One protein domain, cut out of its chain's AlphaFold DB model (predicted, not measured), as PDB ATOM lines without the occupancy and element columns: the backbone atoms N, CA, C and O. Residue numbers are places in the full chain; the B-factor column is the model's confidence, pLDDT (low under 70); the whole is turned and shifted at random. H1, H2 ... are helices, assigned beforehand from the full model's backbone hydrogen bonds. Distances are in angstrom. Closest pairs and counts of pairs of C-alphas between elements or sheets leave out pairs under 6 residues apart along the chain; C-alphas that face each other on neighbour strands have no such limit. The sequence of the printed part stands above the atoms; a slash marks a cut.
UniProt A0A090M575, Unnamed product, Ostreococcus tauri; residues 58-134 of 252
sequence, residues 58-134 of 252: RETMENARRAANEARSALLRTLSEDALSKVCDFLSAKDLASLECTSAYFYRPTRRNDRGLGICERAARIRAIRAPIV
ATOM      1  N   ARG A  58     141.805 175.773 122.223       73.56
ATOM      2  CA  ARG A  58     141.417 175.263 120.906       73.56
ATOM      3  C   ARG A  58     139.962 174.794 120.876       73.56
ATOM      4  O   ARG A  58     139.207 175.238 120.018       73.56
ATOM      5  N   GLU A  59     139.547 173.944 121.813       73.00
ATOM      6  CA  GLU A  59     138.160 173.468 121.902       73.00
ATOM      7  C   GLU A  59     137.157 174.601 122.123       73.00
ATOM      8  O   GLU A  59     136.049 174.541 121.590       73.00
ATOM      9  N   THR A  60     137.493 175.628 122.910       76.88
ATOM     10  CA  THR A  60     136.583 176.764 123.118       76.88
ATOM     11  C   THR A  60     136.396 177.564 121.827       76.88
ATOM     12  O   THR A  60     135.254 177.839 121.458       76.88
ATOM     13  N   MET A  61     137.473 177.832 121.078       78.62
ATOM     14  CA  MET A  61     137.401 178.477 119.761       78.62
ATOM     15  C   MET A  61     136.668 177.622 118.712       78.62
ATOM     16  O   MET A  61     135.820 178.143 117.988       78.62
ATOM     17  N   GLU A  62     136.924 176.310 118.646       79.25
ATOM     18  CA  GLU A  62     136.202 175.416 117.729       79.25
ATOM     19  C   GLU A  62     134.700 175.354 118.056       79.25
ATOM     20  O   GLU A  62     133.868 175.426 117.154       79.25
ATOM     21  N   ASN A  63     134.324 175.277 119.337       76.19
ATOM     22  CA  ASN A  63     132.913 175.255 119.737       76.19
ATOM     23  C   ASN A  63     132.203 176.596 119.489       76.19
ATOM     24  O   ASN A  63     131.038 176.588 119.095       76.19
ATOM     25  N   ALA A  64     132.893 177.731 119.645       79.75
ATOM     26  CA  ALA A  64     132.363 179.037 119.250       79.75
ATOM     27  C   ALA A  64     132.128 179.118 117.728       79.75
ATOM     28  O   ALA A  64     131.081 179.596 117.291       79.75
ATOM     29  N   ARG A  65     133.051 178.579 116.915       79.88
ATOM     30  CA  ARG A  65     132.895 178.503 115.451       79.88
ATOM     31  C   ARG A  65     131.710 177.624 115.037       79.88
ATOM     32  O   ARG A  65     130.932 178.048 114.187       79.88
ATOM     33  N   ARG A  66     131.537 176.449 115.660       80.19
ATOM     34  CA  ARG A  66     130.368 175.567 115.444       80.19
ATOM     35  C   ARG A  66     129.056 176.310 115.727       80.19
ATOM     36  O   ARG A  66     128.213 176.415 114.841       80.19
ATOM     37  N   ALA A  67     128.939 176.941 116.898       78.88
ATOM     38  CA  ALA A  67     127.749 177.702 117.284       78.88
ATOM     39  C   ALA A  67     127.438 178.882 116.337       78.88
ATOM     40  O   ALA A  67     126.275 179.122 116.012       78.88
ATOM     41  N   ALA A  68     128.461 179.594 115.849       82.19
ATOM     42  CA  ALA A  68     128.288 180.680 114.882       82.19
ATOM     43  C   ALA A  68     127.805 180.183 113.506       82.19
ATOM     44  O   ALA A  68     126.977 180.838 112.872       82.19
ATOM     45  N   ASN A  69     128.281 179.018 113.054       82.12
ATOM     46  CA  ASN A  69     127.788 178.383 111.833       82.12
ATOM     47  C   ASN A  69     126.337 177.907 112.007       82.12
ATOM     48  O   ASN A  69     125.503 178.165 111.144       82.12
ATOM     49  N   GLU A  70     126.010 177.270 113.135       81.19
ATOM     50  CA  GLU A  70     124.650 176.814 113.460       81.19
ATOM     51  C   GLU A  70     123.649 177.977 113.496       81.19
ATOM     52  O   GLU A  70     122.563 177.868 112.931       81.19
ATOM     53  N   ALA A  71     124.027 179.116 114.088       77.44
ATOM     54  CA  ALA A  71     123.193 180.318 114.139       77.44
ATOM     55  C   ALA A  71     122.912 180.935 112.754       77.44
ATOM     56  O   ALA A  71     121.866 181.550 112.562       77.44
ATOM     57  N   ARG A  72     123.819 180.751 111.785       79.62
ATOM     58  CA  ARG A  72     123.655 181.186 110.384       79.62
ATOM     59  C   ARG A  72     122.908 180.167 109.511       79.62
ATOM     60  O   ARG A  72     122.493 180.505 108.407       79.62
ATOM     61  N   SER A  73     122.758 178.922 109.965       77.38
ATOM     62  CA  SER A  73     122.308 177.801 109.132       77.38
ATOM     63  C   SER A  73     120.821 177.505 109.312       77.38
ATOM     64  O   SER A  73     120.455 176.600 110.063       77.38
ATOM     65  N   ALA A  74     119.958 178.214 108.578       69.38
ATOM     66  CA  ALA A  74     118.506 178.008 108.634       69.38
ATOM     67  C   ALA A  74     118.083 176.529 108.451       69.38
ATOM     68  O   ALA A  74     117.213 176.041 109.168       69.38
ATOM     69  N   LEU A  75     118.751 175.798 107.549       71.38
ATOM     70  CA  LEU A  75     118.436 174.400 107.220       71.38
ATOM     71  C   LEU A  75     118.842 173.385 108.305       71.38
ATOM     72  O   LEU A  75     118.173 172.369 108.478       71.38
ATOM     73  N   LEU A  76     119.906 173.643 109.078       72.88
ATOM     74  CA  LEU A  76     120.380 172.695 110.104       72.88
ATOM     75  C   LEU A  76     119.437 172.588 111.315       72.88
ATOM     76  O   LEU A  76     119.606 171.692 112.139       72.88
ATOM     77  N   ARG A  77     118.452 173.488 111.427       68.81
ATOM     78  CA  ARG A  77     117.402 173.448 112.456       68.81
ATOM     79  C   ARG A  77     116.070 172.874 111.966       68.81
ATOM     80  O   ARG A  77     115.225 172.581 112.802       68.81
ATOM     81  N   THR A  78     115.872 172.732 110.653       77.25
ATOM     82  CA  THR A  78     114.610 172.253 110.057       77.25
ATOM     83  C   THR A  78     114.698 170.828 109.508       77.25
ATOM     84  O   THR A  78     113.672 170.161 109.393       77.25
ATOM     85  N   LEU A  79     115.900 170.335 109.196       78.25
ATOM     86  CA  LEU A  79     116.126 168.953 108.764       78.25
ATOM     87  C   LEU A  79     116.090 167.967 109.945       78.25
ATOM     88  O   LEU A  79     116.624 168.241 111.019       78.25
ATOM     89  N   SER A  80     115.502 166.788 109.725       81.88
ATOM     90  CA  SER A  80     115.488 165.697 110.708       81.88
ATOM     91  C   SER A  80     116.842 164.983 110.805       81.88
ATOM     92  O   SER A  80     117.636 164.981 109.862       81.88
ATOM     93  N   GLU A  81     117.094 164.317 111.938       77.06
ATOM     94  CA  GLU A  81     118.318 163.530 112.151       77.06
ATOM     95  C   GLU A  81     118.486 162.428 111.086       77.06
ATOM     96  O   GLU A  81     119.594 162.221 110.593       77.06
ATOM     97  N   ASP A  82     117.390 161.800 110.646       80.88
ATOM     98  CA  ASP A  82     117.402 160.785 109.584       80.88
ATOM     99  C   ASP A  82     117.786 161.368 108.215       80.88
ATOM    100  O   ASP A  82     118.511 160.731 107.449       80.88
ATOM    101  N   ALA A  83     117.332 162.586 107.896       82.44
ATOM    102  CA  ALA A  83     117.715 163.273 106.663       82.44
ATOM    103  C   ALA A  83     119.205 163.652 106.685       82.44
ATOM    104  O   ALA A  83     119.922 163.405 105.716       82.44
ATOM    105  N   LEU A  84     119.692 164.177 107.815       82.50
ATOM    106  CA  LEU A  84     121.110 164.496 108.010       82.50
ATOM    107  C   LEU A  84     121.996 163.239 107.980       82.50
ATOM    108  O   LEU A  84     123.088 163.284 107.413       82.50
ATOM    109  N   SER A  85     121.529 162.112 108.528       81.56
ATOM    110  CA  SER A  85     122.244 160.831 108.466       81.56
ATOM    111  C   SER A  85     122.334 160.304 107.033       81.56
ATOM    112  O   SER A  85     123.426 159.955 106.599       81.56
ATOM    113  N   LYS A  86     121.232 160.336 106.266       84.88
ATOM    114  CA  LYS A  86     121.237 159.935 104.847       84.88
ATOM    115  C   LYS A  86     122.187 160.789 104.008       84.88
ATOM    116  O   LYS A  86     122.869 160.253 103.147       84.88
ATOM    117  N   VAL A  87     122.282 162.097 104.271       86.25
ATOM    118  CA  VAL A  87     123.289 162.958 103.624       86.25
ATOM    119  C   VAL A  87     124.711 162.529 104.007       86.25
ATOM    120  O   VAL A  87     125.578 162.475 103.140       86.25
ATOM    121  N   CYS A  88     124.960 162.166 105.271       85.19
ATOM    122  CA  CYS A  88     126.270 161.674 105.710       85.19
ATOM    123  C   CYS A  88     126.690 160.356 105.036       85.19
ATOM    124  O   CYS A  88     127.882 160.151 104.817       85.19
ATOM    125  N   ASP A  89     125.750 159.479 104.671       84.06
ATOM    126  CA  ASP A  89     126.068 158.204 104.014       84.06
ATOM    127  C   ASP A  89     126.707 158.383 102.616       84.06
ATOM    128  O   ASP A  89     127.483 157.525 102.192       84.06
ATOM    129  N   PHE A  90     126.446 159.506 101.931       84.56
ATOM    130  CA  PHE A  90     127.011 159.836 100.609       84.56
ATOM    131  C   PHE A  90     128.322 160.644 100.649       84.56
ATOM    132  O   PHE A  90     128.918 160.885  99.601       84.56
ATOM    133  N   LEU A  91     128.770 161.103 101.822       86.94
ATOM    134  CA  LEU A  91     129.918 162.011 101.945       86.94
ATOM    135  C   LEU A  91     131.241 161.272 102.190       86.94
ATOM    136  O   LEU A  91     131.280 160.248 102.876       86.94
ATOM    137  N   SER A  92     132.341 161.831 101.671       84.88
ATOM    138  CA  SER A  92     133.684 161.269 101.863       84.88
ATOM    139  C   SER A  92     134.159 161.381 103.317       84.88
ATOM    140  O   SER A  92     133.685 162.224 104.086       84.88
ATOM    141  N   ALA A  93     135.178 160.607 103.698       83.06
ATOM    142  CA  ALA A  93     135.823 160.726 105.005       83.06
ATOM    143  C   ALA A  93     136.363 162.141 105.287       83.06
ATOM    144  O   ALA A  93     136.374 162.578 106.441       83.06
ATOM    145  N   LYS A  94     136.779 162.872 104.243       85.31
ATOM    146  CA  LYS A  94     137.244 164.264 104.330       85.31
ATOM    147  C   LYS A  94     136.089 165.219 104.643       85.31
ATOM    148  O   LYS A  94     136.228 166.075 105.517       85.31
ATOM    149  N   ASP A  95     134.949 165.041 103.986       87.75
ATOM    150  CA  ASP A  95     133.790 165.926 104.135       87.75
ATOM    151  C   ASP A  95     133.058 165.662 105.456       87.75
ATOM    152  O   ASP A  95     132.748 166.602 106.186       87.75
ATOM    153  N   LEU A  96     132.913 164.393 105.851       86.12
ATOM    154  CA  LEU A  96     132.429 164.004 107.181       86.12
ATOM    155  C   LEU A  96     133.331 164.549 108.301       86.12
ATOM    156  O   LEU A  96     132.843 165.048 109.317       86.12
ATOM    157  N   ALA A  97     134.656 164.514 108.117       83.62
ATOM    158  CA  ALA A  97     135.586 165.124 109.064       83.62
ATOM    159  C   ALA A  97     135.466 166.659 109.116       83.62
ATOM    160  O   ALA A  97     135.677 167.232 110.188       83.62
ATOM    161  N   SER A  98     135.108 167.304 108.000       86.75
ATOM    162  CA  SER A  98     134.843 168.744 107.903       86.75
ATOM    163  C   SER A  98     133.521 169.142 108.574       86.75
ATOM    164  O   SER A  98     133.465 170.152 109.284       86.75
ATOM    165  N   LEU A  99     132.465 168.330 108.440       85.31
ATOM    166  CA  LEU A  99     131.156 168.581 109.057       85.31
ATOM    167  C   LEU A  99     131.217 168.617 110.591       85.31
ATOM    168  O   LEU A  99     130.680 169.550 111.190       85.31
ATOM    169  N   GLU A 100     131.945 167.697 111.238       81.31
ATOM    170  CA  GLU A 100     132.180 167.750 112.696       81.31
ATOM    171  C   GLU A 100     132.933 169.014 113.153       81.31
ATOM    172  O   GLU A 100     132.748 169.502 114.271       81.31
ATOM    173  N   CYS A 101     133.811 169.563 112.310       79.25
ATOM    174  CA  CYS A 101     134.481 170.839 112.572       79.25
ATOM    175  C   CYS A 101     133.565 172.048 112.311       79.25
ATOM    176  O   CYS A 101     133.825 173.132 112.830       79.25
ATOM    177  N   THR A 102     132.494 171.859 111.537       83.44
ATOM    178  CA  THR A 102     131.603 172.923 111.064       83.44
ATOM    179  C   THR A 102     130.366 173.099 111.945       83.44
ATOM    180  O   THR A 102     129.970 174.239 112.167       83.44
ATOM    181  N   SER A 103     129.777 172.027 112.486       79.75
ATOM    182  CA  SER A 103     128.578 172.088 113.340       79.75
ATOM    183  C   SER A 103     128.590 171.014 114.431       79.75
ATOM    184  O   SER A 103     129.006 169.874 114.217       79.75
ATOM    185  N   ALA A 104     128.098 171.367 115.621       75.44
ATOM    186  CA  ALA A 104     127.980 170.458 116.751       75.44
ATOM    187  C   ALA A 104     126.895 169.387 116.560       75.44
ATOM    188  O   ALA A 104     126.944 168.385 117.265       75.44
ATOM    189  N   TYR A 105     125.958 169.535 115.615       74.31
ATOM    190  CA  TYR A 105     124.953 168.499 115.318       74.31
ATOM    191  C   TYR A 105     125.599 167.196 114.822       74.31
ATOM    192  O   TYR A 105     125.192 166.111 115.221       74.31
ATOM    193  N   PHE A 106     126.654 167.301 114.013       76.62
ATOM    194  CA  PHE A 106     127.379 166.144 113.481       76.62
ATOM    195  C   PHE A 106     128.326 165.499 114.506       76.62
ATOM    196  O   PHE A 106     128.568 164.294 114.452       76.62
ATOM    197  N   TYR A 107     128.829 166.303 115.450       69.75
ATOM    198  CA  TYR A 107     129.802 165.910 116.476       69.75
ATOM    199  C   TYR A 107     129.167 165.428 117.796       69.75
ATOM    200  O   TYR A 107     129.763 164.627 118.514       69.75
ATOM    201  N   ARG A 108     127.972 165.913 118.164       61.91
ATOM    202  CA  ARG A 108     127.324 165.553 119.436       61.91
ATOM    203  C   ARG A 108     126.771 164.124 119.409       61.91
ATOM    204  O   ARG A 108     126.092 163.758 118.452       61.91
ATOM    205  N   PRO A 109     126.906 163.367 120.512       55.97
ATOM    206  CA  PRO A 109     126.046 162.222 120.769       55.97
ATOM    207  C   PRO A 109     124.614 162.711 120.996       55.97
ATOM    208  O   PRO A 109     124.355 163.470 121.932       55.97
ATOM    209  N   THR A 110     123.688 162.294 120.139       51.59
ATOM    210  CA  THR A 110     122.283 162.727 120.179       51.59
ATOM    211  C   THR A 110     121.426 161.934 121.165       51.59
ATOM    212  O   THR A 110     120.424 162.459 121.647       51.59
ATOM    213  N   ARG A 111     121.816 160.701 121.528       47.09
ATOM    214  CA  ARG A 111     121.073 159.853 122.479       47.09
ATOM    215  C   ARG A 111     121.989 159.169 123.490       47.09
ATOM    216  O   ARG A 111     123.106 158.766 123.175       47.09
ATOM    217  N   ARG A 112     121.463 158.964 124.703       47.00
ATOM    218  CA  ARG A 112     122.148 158.286 125.823       47.00
ATOM    219  C   ARG A 112     122.452 156.803 125.541       47.00
ATOM    220  O   ARG A 112     123.357 156.251 126.155       47.00
ATOM    221  N   ASN A 113     121.732 156.194 124.595       50.25
ATOM    222  CA  ASN A 113     121.855 154.777 124.238       50.25
ATOM    223  C   ASN A 113     122.915 154.524 123.145       50.25
ATOM    224  O   ASN A 113     123.509 153.449 123.113       50.25
ATOM    225  N   ASP A 114     123.225 155.514 122.298       49.88
ATOM    226  CA  ASP A 114     124.106 155.361 121.123       49.88
ATOM    227  C   ASP A 114     125.607 155.435 121.471       49.88
ATOM    228  O   ASP A 114     126.411 156.005 120.734       49.88
ATOM    229  N   ARG A 115     125.993 154.884 122.633       55.03
ATOM    230  CA  ARG A 115     127.370 154.760 123.167       55.03
ATOM    231  C   ARG A 115     128.236 156.036 123.169       55.03
ATOM    232  O   ARG A 115     129.444 155.934 123.360       55.03
ATOM    233  N   GLY A 116     127.657 157.222 122.976       63.12
ATOM    234  CA  GLY A 116     128.419 158.467 122.841       63.12
ATOM    235  C   GLY A 116     128.880 158.798 121.411       63.12
ATOM    236  O   GLY A 116     129.866 159.514 121.270       63.12
ATOM    237  N   LEU A 117     128.219 158.291 120.361       70.25
ATOM    238  CA  LEU A 117     128.650 158.458 118.962       70.25
ATOM    239  C   LEU A 117     127.840 159.526 118.196       70.25
ATOM    240  O   LEU A 117     126.605 159.469 118.143       70.25
ATOM    241  N   GLY A 118     128.545 160.470 117.558       77.25
ATOM    242  CA  GLY A 118     127.970 161.496 116.675       77.25
ATOM    243  C   GLY A 118     127.588 160.974 115.283       77.25
ATOM    244  O   GLY A 118     128.037 159.904 114.868       77.25
ATOM    245  N   ILE A 119     126.757 161.729 114.553       82.81
ATOM    246  CA  ILE A 119     126.137 161.300 113.280       82.81
ATOM    247  C   ILE A 119     127.192 160.839 112.258       82.81
ATOM    248  O   ILE A 119     127.075 159.741 111.710       82.81
ATOM    249  N   CYS A 120     128.255 161.626 112.051       82.94
ATOM    250  CA  CYS A 120     129.313 161.290 111.093       82.94
ATOM    251  C   CYS A 120     130.083 160.018 111.482       82.94
ATOM    252  O   CYS A 120     130.388 159.203 110.612       82.94
ATOM    253  N   GLU A 121     130.344 159.796 112.776       82.00
ATOM    254  CA  GLU A 121     130.967 158.552 113.236       82.00
ATOM    255  C   GLU A 121     130.051 157.338 113.023       82.00
ATOM    256  O   GLU A 121     130.541 156.267 112.663       82.00
ATOM    257  N   ARG A 122     128.730 157.476 113.209       80.75
ATOM    258  CA  ARG A 122     127.783 156.371 112.981       80.75
ATOM    259  C   ARG A 122     127.748 155.963 111.504       80.75
ATOM    260  O   ARG A 122     127.968 154.787 111.217       80.75
ATOM    261  N   ALA A 123     127.584 156.918 110.584       82.38
ATOM    262  CA  ALA A 123     127.629 156.668 109.137       82.38
ATOM    263  C   ALA A 123     128.967 156.026 108.712       82.38
ATOM    264  O   ALA A 123     129.000 154.966 108.079       82.38
ATOM    265  N   ALA A 124     130.091 156.594 109.160       80.62
ATOM    266  CA  ALA A 124     131.421 156.071 108.857       80.62
ATOM    267  C   ALA A 124     131.677 154.666 109.427       80.62
ATOM    268  O   ALA A 124     132.316 153.846 108.768       80.62
ATOM    269  N   ARG A 125     131.176 154.354 110.632       78.31
ATOM    270  CA  ARG A 125     131.255 153.001 111.205       78.31
ATOM    271  C   ARG A 125     130.423 152.003 110.406       78.31
ATOM    272  O   ARG A 125     130.914 150.906 110.170       78.31
ATOM    273  N   ILE A 126     129.220 152.366 109.958       79.94
ATOM    274  CA  ILE A 126     128.378 151.492 109.122       79.94
ATOM    275  C   ILE A 126     129.077 151.193 107.788       79.94
ATOM    276  O   ILE A 126     129.183 150.025 107.410       79.94
ATOM    277  N   ARG A 127     129.622 152.216 107.112       75.56
ATOM    278  CA  ARG A 127     130.411 152.042 105.877       75.56
ATOM    279  C   ARG A 127     131.653 151.170 106.112       75.56
ATOM    280  O   ARG A 127     131.862 150.210 105.377       75.56
ATOM    281  N   ALA A 128     132.417 151.425 107.177       72.44
ATOM    282  CA  ALA A 128     133.600 150.631 107.509       72.44
ATOM    283  C   ALA A 128     133.270 149.165 107.859       72.44
ATOM    284  O   ALA A 128     134.002 148.280 107.441       72.44
ATOM    285  N   ILE A 129     132.178 148.888 108.582       71.38
ATOM    286  CA  ILE A 129     131.750 147.518 108.936       71.38
ATOM    287  C   ILE A 129     131.293 146.725 107.702       71.38
ATOM    288  O   ILE A 129     131.480 145.512 107.659       71.38
ATOM    289  N   ARG A 130     130.700 147.391 106.701       68.12
ATOM    290  CA  ARG A 130     130.264 146.757 105.444       68.12
ATOM    291  C   ARG A 130     131.417 146.432 104.490       68.12
ATOM    292  O   ARG A 130     131.254 145.567 103.636       68.12
ATOM    293  N   ALA A 131     132.565 147.095 104.623       62.28
ATOM    294  CA  ALA A 131     133.759 146.737 103.866       62.28
ATOM    295  C   ALA A 131     134.362 145.417 104.396       62.28
ATOM    296  O   ALA A 131     134.448 145.238 105.614       62.28
ATOM    297  N   PRO A 132     134.843 144.506 103.529       59.59
ATOM    298  CA  PRO A 132     135.489 143.271 103.966       59.59
ATOM    299  C   PRO A 132     136.840 143.562 104.647       59.59
ATOM    300  O   PRO A 132     137.896 143.604 104.017       59.59
ATOM    301  N   ILE A 133     136.809 143.742 105.971       60.09
ATOM    302  CA  ILE A 133     137.969 143.902 106.873       60.09
ATOM    303  C   ILE A 133     138.637 142.533 107.158       60.09
ATOM    304  O   ILE A 133     139.112 142.245 108.255       60.09
ATOM    305  N   VAL A 134     138.706 141.667 106.145       57.00
ATOM    306  CA  VAL A 134     139.509 140.439 106.196       57.00
ATOM    307  C   VAL A 134     140.971 140.819 105.930       57.00
ATOM    308  O   VAL A 134     141.256 141.667 105.079       57.00
TER     309      VAL A 134
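What this domain is: This is residues 58 to 134 of the 252 residues of the protein "Unnamed product" of Ostreococcus tauri (UniProt A0A090M575). H4 and little H5 make the middle; H1 stands across one end of H4, H3 packs on H6, and H6 leads to a tail, residues 128 to 134 sticking out. The printed part has 77 residues with six named helices, H1 to H6 in order, and no named strand: all helix. It is compact, radius of gyration of the C-alphas 13.2 A, spanning 42 by 29 by 26 A.

Where its parts are: H1, residues 58 to 72, starts at C-alpha 58 (141.417, 175.263, 120.906) and measures 21.5 A. H2 is residues 74 to 77, H3 81 to 89, H4 93 to 102, H5 104 to 107. H6, residues 119 to 130, measures 17.0 A.

How they stand to each other: H1 touches H4, about perpendicular at 85 degrees; their closest C-alphas, Arg 66 and Thr 102, are 5.3 A apart. H6 touches H4 with residues 120 to 124 alone, opposite ways at a shallow tilt of 15 degrees; closest C-alphas Leu 96 and Cys 120, 5.7 A. H2 touches no helix. Every O i to N i+4 pair is within hydrogen-bond range in H1, H3 and H6, and 5 of 6 in H4; H2 and H5 are too short for one.

The domain as a whole: The printed part has no cut. The H5 to H6 link is long. Residues 74, 77, 107 to 116 and 130 to 134 have pLDDT under 70.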